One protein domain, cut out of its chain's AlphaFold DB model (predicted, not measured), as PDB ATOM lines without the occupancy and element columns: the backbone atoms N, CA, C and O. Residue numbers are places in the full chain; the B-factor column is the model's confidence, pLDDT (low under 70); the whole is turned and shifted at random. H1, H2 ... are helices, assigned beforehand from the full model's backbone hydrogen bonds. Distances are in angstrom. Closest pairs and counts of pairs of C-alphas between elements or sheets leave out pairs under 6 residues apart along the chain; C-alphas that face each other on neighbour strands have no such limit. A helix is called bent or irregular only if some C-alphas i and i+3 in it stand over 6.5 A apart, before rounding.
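AT A GLANCE: This is residues 148 to 212 of the 311 residues of an uncharacterized protein of Piloderma croceum (strain F 1598) (UniProt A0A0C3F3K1). Picture a long, narrow helical hairpin: H1 runs one way, a long loop turns at one end, and H2 comes back beside H1 at a shallow tilt. Past the other end of the hairpin, the short helix H3 follows H2 and comes near the start of H1, and the two ends of the printed part lie at this same end of the rod. You have 65 printed residues with three named helices, in the order H1, H2, H3, and no named strand; the class is all helix. The whole is loose, with a radius of gyration of the C-alphas of 14.5 A, and the C-alphas span 46 by 17 by 16 A, a rod.

HOW THE PARTS SIT: Begin with H1, residues 149 to 168, and H2, residues 186 to 205, which form a helical hairpin. They touch, with 15 pairs of C-alphas within 8 A; look for the closest pair at Val 160 and Arg 193, whose C-alphas are 5.8 A apart. Their lines stand at a shallow tilt of 28 degrees and they run opposite ways, with centres 9.6 A apart. Look near residue 157 for a kink of 27 degrees in H1. H1 is also irregular, but only just: C-alphas 154 and 157 are 6.7 A apart. Go on to H3, residues 208 to 212, which is close to H1 but not clearly touching it; their closest C-alphas, those of Arg 149 and Tyr 209, are 6.1 A apart. H2 and H3 meet only through their link. In H2, every O i to N i+4 pair is within hydrogen-bond range, while H1 has 13 of 16 and H3 has 0 of 1, with 1 of 2 O i to N i+3 pairs within range in H3.

IN THESE COORDINATES: Find C-alpha 149 at (234.194, 322.788, 235.222); from there H1 runs 26.8 A to C-alpha 168 at (239.148, 338.577, 256.339). Next find C-alpha 186 at (241.379, 330.389, 262.259), where H2 begins; it runs 28.4 A to C-alpha 205. H3, five residues, ends at C-alpha 212 at (236.013, 317.809, 227.177).

THE WHOLE: The two C-alphas farthest apart are those of Ser 174 and Arg 211, at 46.6 A, while the first and last printed C-alphas, Leu 148 and Arg 212, are 8.8 A apart. The printed part has no cut. The link from H1 to H2, residues 169 to 185, is long, and the link from H2 to H3, two residues, is tight. The mean pLDDT of the printed part is 74.5; look for values under 70 at residues 148 to 149, 172 to 175, 202 and 205 to 212. The mean pLDDT of H3 is 43.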
ATOM      1  N   LEU A 148     233.372 318.135 235.467       64.75
ATOM      2  CA  LEU A 148     232.548 319.302 235.137       64.75
ATOM      3  C   LEU A 148     233.091 320.606 235.735       64.75
ATOM      4  O   LEU A 148     232.904 320.899 236.918       64.75
ATOM      5  N   ARG A 149     233.701 321.439 234.880       68.50
ATOM      6  CA  ARG A 149     234.194 322.788 235.222       68.50
ATOM      7  C   ARG A 149     233.080 323.625 235.840       68.50
ATOM      8  O   ARG A 149     233.303 324.363 236.795       68.50
ATOM      9  N   ALA A 150     231.874 323.468 235.292       70.94
ATOM     10  CA  ALA A 150     230.665 324.138 235.740       70.94
ATOM     11  C   ALA A 150     230.400 323.918 237.235       70.94
ATOM     12  O   ALA A 150     230.092 324.873 237.939       70.94
ATOM     13  N   ILE A 151     230.584 322.697 237.743       79.31
ATOM     14  CA  ILE A 151     230.349 322.376 239.156       79.31
ATOM     15  C   ILE A 151     231.419 323.015 240.035       79.31
ATOM     16  O   ILE A 151     231.102 323.660 241.033       79.31
ATOM     17  N   VAL A 152     232.686 322.899 239.638       77.75
ATOM     18  CA  VAL A 152     233.804 323.487 240.385       77.75
ATOM     19  C   VAL A 152     233.620 325.003 240.530       77.75
ATOM     20  O   VAL A 152     233.745 325.543 241.631       77.75
ATOM     21  N   VAL A 153     233.255 325.689 239.445       78.81
ATOM     22  CA  VAL A 153     233.043 327.144 239.443       78.81
ATOM     23  C   VAL A 153     231.755 327.545 240.166       78.81
ATOM     24  O   VAL A 153     231.764 328.535 240.889       78.81
ATOM     25  N   ALA A 154     230.657 326.802 240.002       80.81
ATOM     26  CA  ALA A 154     229.354 327.190 240.549       80.81
ATOM     27  C   ALA A 154     229.120 326.750 242.003       80.81
ATOM     28  O   ALA A 154     228.314 327.365 242.697       80.81
ATOM     29  N   LYS A 155     229.775 325.678 242.469       83.88
ATOM     30  CA  LYS A 155     229.509 325.056 243.780       83.88
ATOM     31  C   LYS A 155     230.726 325.022 244.700       83.88
ATOM     32  O   LYS A 155     230.598 325.277 245.897       83.88
ATOM     33  N   MET A 156     231.919 324.722 244.183       83.81
ATOM     34  CA  MET A 156     233.104 324.606 245.041       83.81
ATOM     35  C   MET A 156     233.738 325.965 245.339       83.81
ATOM     36  O   MET A 156     233.920 326.297 246.508       83.81
ATOM     37  N   LEU A 157     234.052 326.746 244.301       84.06
ATOM     38  CA  LEU A 157     234.759 328.023 244.433       84.06
ATOM     39  C   LEU A 157     234.008 329.059 245.294       84.06
ATOM     40  O   LEU A 157     234.654 329.659 246.153       84.06
ATOM     41  N   PRO A 158     232.678 329.252 245.160       88.88
ATOM     42  CA  PRO A 158     231.967 330.252 245.953       88.88
ATOM     43  C   PRO A 158     232.028 329.964 247.454       88.88
ATOM     44  O   PRO A 158     232.191 330.886 248.244       88.88
ATOM     45  N   GLU A 159     231.965 328.695 247.865       89.88
ATOM     46  CA  GLU A 159     232.085 328.329 249.282       89.88
ATOM     47  C   GLU A 159     233.497 328.569 249.827       89.88
ATOM     48  O   GLU A 159     233.661 329.016 250.962       89.88
ATOM     49  N   VAL A 160     234.528 328.346 249.009       86.44
ATOM     50  CA  VAL A 160     235.918 328.654 249.377       86.44
ATOM     51  C   VAL A 160     236.113 330.166 249.555       86.44
ATOM     52  O   VAL A 160     236.756 330.590 250.516       86.44
ATOM     53  N   GLU A 161     235.527 330.988 248.682       85.81
ATOM     54  CA  GLU A 161     235.578 332.453 248.806       85.81
ATOM     55  C   GLU A 161     234.714 332.972 249.972       85.81
ATOM     56  O   GLU A 161     235.123 333.895 250.670       85.81
ATOM     57  N   LYS A 162     233.577 332.336 250.289       90.75
ATOM     58  CA  LYS A 162     232.804 332.649 251.509       90.75
ATOM     59  C   LYS A 162     233.613 332.403 252.783       90.75
ATOM     60  O   LYS A 162     233.498 333.161 253.744       90.75
ATOM     61  N   VAL A 163     234.423 331.341 252.819       88.31
ATOM     62  CA  VAL A 163     235.336 331.097 253.948       88.31
ATOM     63  C   VAL A 163     236.389 332.201 254.031       88.31
ATOM     64  O   VAL A 163     236.664 332.665 255.134       88.31
ATOM     65  N   LEU A 164     236.924 332.663 252.893       84.94
ATOM     66  CA  LEU A 164     237.858 333.793 252.858       84.94
ATOM     67  C   LEU A 164     237.238 335.056 253.450       84.94
ATOM     68  O   LEU A 164     237.832 335.652 254.336       84.94
ATOM     69  N   GLN A 165     236.032 335.415 253.011       87.31
ATOM     70  CA  GLN A 165     235.338 336.607 253.492       87.31
ATOM     71  C   GLN A 165     235.201 336.599 255.023       87.31
ATOM     72  O   GLN A 165     235.575 337.562 255.686       87.31
ATOM     73  N   LYS A 166     234.783 335.463 255.598       87.81
ATOM     74  CA  LYS A 166     234.676 335.287 257.059       87.81
ATOM     75  C   LYS A 166     236.027 335.388 257.778       87.81
ATOM     76  O   LYS A 166     236.079 335.798 258.937       87.81
ATOM     77  N   LEU A 167     237.110 334.945 257.137       84.81
ATOM     78  CA  LEU A 167     238.468 335.029 257.684       84.81
ATOM     79  C   LEU A 167     239.034 336.451 257.597       84.81
ATOM     80  O   LEU A 167     239.757 336.861 258.504       84.81
ATOM     81  N   ASP A 168     238.702 337.197 256.545       84.31
ATOM     82  CA  ASP A 168     239.148 338.577 256.339       84.31
ATOM     83  C   ASP A 168     238.503 339.529 257.357       84.31
ATOM     84  O   ASP A 168     239.185 340.399 257.899       84.31
ATOM     85  N   GLU A 169     237.232 339.298 257.707       83.44
ATOM     86  CA  GLU A 169     236.527 339.994 258.799       83.44
ATOM     87  C   GLU A 169     237.251 339.875 260.153       83.44
ATOM     88  O   GLU A 169     237.159 340.770 260.990       83.44
ATOM     89  N   HIS A 170     237.991 338.783 260.363       79.88
ATOM     90  CA  HIS A 170     238.689 338.457 261.611       79.88
ATOM     91  C   HIS A 170     240.217 338.410 261.424       79.88
ATOM     92  O   HIS A 170     240.917 337.727 262.171       79.88
ATOM     93  N   GLY A 171     240.731 339.090 260.392       71.19
ATOM     94  CA  GLY A 171     242.149 339.117 260.037       71.19
ATOM     95  C   GLY A 171     243.033 339.868 261.036       71.19
ATOM     96  O   GLY A 171     242.698 340.042 262.199       71.19
ATOM     97  N   MET A 172     244.189 340.372 260.591       62.59
ATOM     98  CA  MET A 172     245.133 341.110 261.460       62.59
ATOM     99  C   MET A 172     244.613 342.466 261.984       62.59
ATOM    100  O   MET A 172     245.364 343.227 262.590       62.59
ATOM    101  N   ARG A 173     243.348 342.804 261.734       62.00
ATOM    102  CA  ARG A 173     242.678 343.995 262.260       62.00
ATOM    103  C   ARG A 173     241.607 343.555 263.256       62.00
ATOM    104  O   ARG A 173     241.045 342.472 263.114       62.00
ATOM    105  N   SER A 174     241.345 344.384 264.271       49.03
ATOM    106  CA  SER A 174     240.294 344.123 265.266       49.03
ATOM    107  C   SER A 174     238.992 343.701 264.577       49.03
ATOM    108  O   SER A 174     238.564 344.404 263.662       49.03
ATOM    109  N   PRO A 175     238.367 342.583 264.992       59.97
ATOM    110  CA  PRO A 175     238.526 341.904 266.282       59.97
ATOM    111  C   PRO A 175     239.630 340.827 266.388       59.97
ATOM    112  O   PRO A 175     239.807 340.276 267.475       59.97
ATOM    113  N   GLY A 176     240.391 340.559 265.323       74.38
ATOM    114  CA  GLY A 176     241.524 339.627 265.339       74.38
ATOM    115  C   GLY A 176     241.154 338.129 265.279       74.38
ATOM    116  O   GLY A 176     239.988 337.764 265.474       74.38
ATOM    117  N   PRO A 177     242.147 337.233 265.088       77.38
ATOM    118  CA  PRO A 177     241.932 335.785 264.946       77.38
ATOM    119  C   PRO A 177     241.256 335.125 266.155       77.38
ATOM    120  O   PRO A 177     240.554 334.127 266.010       77.38
ATOM    121  N   ALA A 178     241.436 335.697 267.349       78.19
ATOM    122  CA  ALA A 178     240.894 335.177 268.603       78.19
ATOM    123  C   ALA A 178     239.362 335.250 268.688       78.19
ATOM    124  O   ALA A 178     238.759 334.478 269.426       78.19
ATOM    125  N   LYS A 179     238.714 336.148 267.933       80.88
ATOM    126  CA  LYS A 179     237.244 336.228 267.882       80.88
ATOM    127  C   LYS A 179     236.642 335.465 266.707       80.88
ATOM    128  O   LYS A 179     235.437 335.529 266.491       80.88
ATOM    129  N   TYR A 180     237.454 334.744 265.932       81.88
ATOM    130  CA  TYR A 180     236.947 333.968 264.812       81.88
ATOM    131  C   TYR A 180     236.078 332.810 265.308       81.88
ATOM    132  O   TYR A 180     236.579 331.781 265.771       81.88
ATOM    133  N   LYS A 181     234.755 332.977 265.185       81.25
ATOM    134  CA  LYS A 181     233.745 332.010 265.633       81.25
ATOM    135  C   LYS A 181     233.908 331.719 267.136       81.25
ATOM    136  O   LYS A 181     233.669 332.603 267.945       81.25
ATOM    137  N   ASN A 182     234.368 330.524 267.505       79.31
ATOM    138  CA  ASN A 182     234.583 330.116 268.900       79.31
ATOM    139  C   ASN A 182     236.038 330.341 269.364       79.31
ATOM    140  O   ASN A 182     236.493 329.694 270.300       79.31
ATOM    141  N   GLY A 183     236.803 331.179 268.653       76.31
ATOM    142  CA  GLY A 183     238.223 331.440 268.918       76.31
ATOM    143  C   GLY A 183     239.173 330.307 268.518       76.31
ATOM    144  O   GLY A 183     240.356 330.351 268.840       76.31
ATOM    145  N   LEU A 184     238.674 329.298 267.793       79.44
ATOM    146  CA  LEU A 184     239.430 328.115 267.380       79.44
ATOM    147  C   LEU A 184     239.407 327.918 265.858       79.44
ATOM    148  O   LEU A 184     238.386 328.124 265.187       79.44
ATOM    149  N   GLY A 185     240.536 327.447 265.320       80.62
ATOM    150  CA  GLY A 185     240.657 326.980 263.936       80.62
ATOM    151  C   GLY A 185     240.772 328.077 262.875       80.62
ATOM    152  O   GLY A 185     240.480 327.806 261.715       80.62
ATOM    153  N   TYR A 186     241.160 329.308 263.236       83.00
ATOM    154  CA  TYR A 186     241.379 330.389 262.259       83.00
ATOM    155  C   TYR A 186     242.466 330.024 261.239       83.00
ATOM    156  O   TYR A 186     242.222 330.038 260.035       83.00
ATOM    157  N   TYR A 187     243.658 329.658 261.723       79.56
ATOM    158  CA  TYR A 187     244.796 329.318 260.864       79.56
ATOM    159  C   TYR A 187     244.562 328.033 260.069       79.56
ATOM    160  O   TYR A 187     244.935 327.961 258.899       79.56
ATOM    161  N   ASP A 188     243.865 327.064 260.662       79.50
ATOM    162  CA  ASP A 188     243.453 325.846 259.971       79.50
ATOM    163  C   ASP A 188     242.513 326.138 258.803       79.50
ATOM    164  O   ASP A 188     242.741 325.656 257.694       79.50
ATOM    165  N   ASP A 189     241.470 326.942 259.029       84.75
ATOM    166  CA  ASP A 189     240.520 327.331 257.986       84.75
ATOM    167  C   ASP A 189     241.214 328.183 256.912       84.75
ATOM    168  O   ASP A 189     240.928 328.024 255.725       84.75
ATOM    169  N   LEU A 190     242.158 329.049 257.301       80.38
ATOM    170  CA  LEU A 190     242.968 329.848 256.379       80.38
ATOM    171  C   LEU A 190     243.837 328.966 255.480       80.38
ATOM    172  O   LEU A 190     243.862 329.165 254.263       80.38
ATOM    173  N   ALA A 191     244.512 327.973 256.057       76.69
ATOM    174  CA  ALA A 191     245.329 327.016 255.321       76.69
ATOM    175  C   ALA A 191     244.482 326.116 254.423       76.69
ATOM    176  O   ALA A 191     244.797 325.938 253.247       76.69
ATOM    177  N   LEU A 192     243.365 325.607 254.940       82.31
ATOM    178  CA  LEU A 192     242.438 324.771 254.190       82.31
ATOM    179  C   LEU A 192     241.820 325.536 253.015       82.31
ATOM    180  O   LEU A 192     241.765 325.038 251.892       82.31
ATOM    181  N   ARG A 193     241.404 326.784 253.230       84.94
ATOM    182  CA  ARG A 193     240.931 327.666 252.161       84.94
ATOM    183  C   ARG A 193     242.040 327.950 251.160       84.94
ATOM    184  O   ARG A 193     241.780 327.978 249.954       84.94
ATOM    185  N   ALA A 194     243.262 328.235 251.617       74.25
ATOM    186  CA  ALA A 194     244.414 328.470 250.745       74.25
ATOM    187  C   ALA A 194     244.650 327.278 249.818       74.25
ATOM    188  O   ALA A 194     244.731 327.469 248.600       74.25
ATOM    189  N   PHE A 195     244.624 326.081 250.404       78.69
ATOM    190  CA  PHE A 195     244.686 324.809 249.711       78.69
ATOM    191  C   PHE A 195     243.623 324.680 248.628       78.69
ATOM    192  O   PHE A 195     243.954 324.592 247.446       78.69
ATOM    193  N   TRP A 196     242.351 324.752 249.017       80.75
ATOM    194  CA  TRP A 196     241.235 324.554 248.100       80.75
ATOM    195  C   TRP A 196     241.226 325.541 246.946       80.75
ATOM    196  O   TRP A 196     240.985 325.156 245.805       80.75
ATOM    197  N   ARG A 197     241.525 326.812 247.218       77.88
ATOM    198  CA  ARG A 197     241.597 327.820 246.162       77.88
ATOM    199  C   ARG A 197     242.729 327.511 245.184       77.88
ATOM    200  O   ARG A 197     242.498 327.559 243.979       77.88
ATOM    201  N   GLY A 198     243.922 327.180 245.683       70.00
ATOM    202  CA  GLY A 198     245.057 326.789 244.843       70.00
ATOM    203  C   GLY A 198     244.730 325.578 243.972       70.00
ATOM    204  O   GLY A 198     244.871 325.644 242.753       70.00
ATOM    205  N   PHE A 199     244.191 324.525 244.586       76.12
ATOM    206  CA  PHE A 199     243.777 323.300 243.909       76.12
ATOM    207  C   PHE A 199     242.723 323.553 242.821       76.12
ATOM    208  O   PHE A 199     242.890 323.119 241.684       76.12
ATOM    209  N   ILE A 200     241.675 324.329 243.117       76.31
ATOM    210  CA  ILE A 200     240.642 324.691 242.135       76.31
ATOM    211  C   ILE A 200     241.247 325.467 240.960       76.31
ATOM    212  O   ILE A 200     240.951 325.161 239.807       76.31
ATOM    213  N   PHE A 201     242.107 326.455 241.212       71.69
ATOM    214  CA  PHE A 201     242.742 327.201 240.124       71.69
ATOM    215  C   PHE A 201     243.674 326.323 239.286       71.69
ATOM    216  O   PHE A 201     243.660 326.442 238.060       71.69
ATOM    217  N   ALA A 202     244.429 325.419 239.912       68.31
ATOM    218  CA  ALA A 202     245.251 324.441 239.207       68.31
ATOM    219  C   ALA A 202     244.389 323.526 238.323       68.31
ATOM    220  O   ALA A 202     244.691 323.348 237.142       68.31
ATOM    221  N   LEU A 203     243.262 323.030 238.844       71.12
ATOM    222  CA  LEU A 203     242.285 322.250 238.086       71.12
ATOM    223  C   LEU A 203     241.732 323.028 236.884       71.12
ATOM    224  O   LEU A 203     241.728 322.502 235.774       71.12
ATOM    225  N   LEU A 204     241.323 324.286 237.072       70.75
ATOM    226  CA  LEU A 204     240.764 325.132 236.009       70.75
ATOM    227  C   LEU A 204     241.789 325.532 234.935       70.75
ATOM    228  O   LEU A 204     241.404 325.725 233.779       70.75
ATOM    229  N   ARG A 205     243.068 325.678 235.315       63.72
ATOM    230  CA  ARG A 205     244.198 325.919 234.395       63.72
ATOM    231  C   ARG A 205     244.592 324.648 233.653       63.72
ATOM    232  O   ARG A 205     244.970 324.707 232.486       63.72
ATOM    233  N   SER A 206     244.491 323.495 234.312       57.88
ATOM    234  CA  SER A 206     244.781 322.214 233.689       57.88
ATOM    235  C   SER A 206     243.805 321.960 232.535       57.88
ATOM    236  O   SER A 206     242.584 322.000 232.687       57.88
ATOM    237  N   GLY A 207     244.335 321.671 231.347       48.56
ATOM    238  CA  GLY A 207     243.537 321.444 230.139       48.56
ATOM    239  C   GLY A 207     242.574 320.240 230.180       48.56
ATOM    240  O   GLY A 207     241.972 319.931 229.151       48.56
ATOM    241  N   ARG A 208     242.397 319.563 231.330       50.75
ATOM    242  CA  ARG A 208     241.433 318.461 231.515       50.75
ATOM    243  C   ARG A 208     240.002 318.908 231.203       50.75
ATOM    244  O   ARG A 208     239.272 318.177 230.540       50.75
ATOM    245  N   TYR A 209     239.643 320.138 231.575       46.44
ATOM    246  CA  TYR A 209     238.353 320.734 231.207       46.44
ATOM    247  C   TYR A 209     238.332 321.231 229.757       46.44
ATOM    248  O   TYR A 209     237.360 321.001 229.041       46.44
ATOM    249  N   HIS A 210     239.436 321.804 229.265       39.03
ATOM    250  CA  HIS A 210     239.527 322.303 227.886       39.03
ATOM    251  C   HIS A 210     239.354 321.215 226.811       39.03
ATOM    252  O   HIS A 210     238.863 321.516 225.722       39.03
ATOM    253  N   ARG A 211     239.730 319.953 227.083       37.66
ATOM    254  CA  ARG A 211     239.611 318.860 226.098       37.66
ATOM    255  C   ARG A 211     238.204 318.240 226.034       37.66
ATOM    256  O   ARG A 211     237.823 317.804 224.950       37.66
ATOM    257  N   ARG A 212     237.426 318.261 227.130       38.94
ATOM    258  CA  ARG A 212     236.013 317.809 227.177       38.94
ATOM    259  C   ARG A 212     234.996 318.920 226.856       38.94
ATOM    260  O   ARG A 212     233.920 318.620 226.356       38.94
TER     261      ARG A 212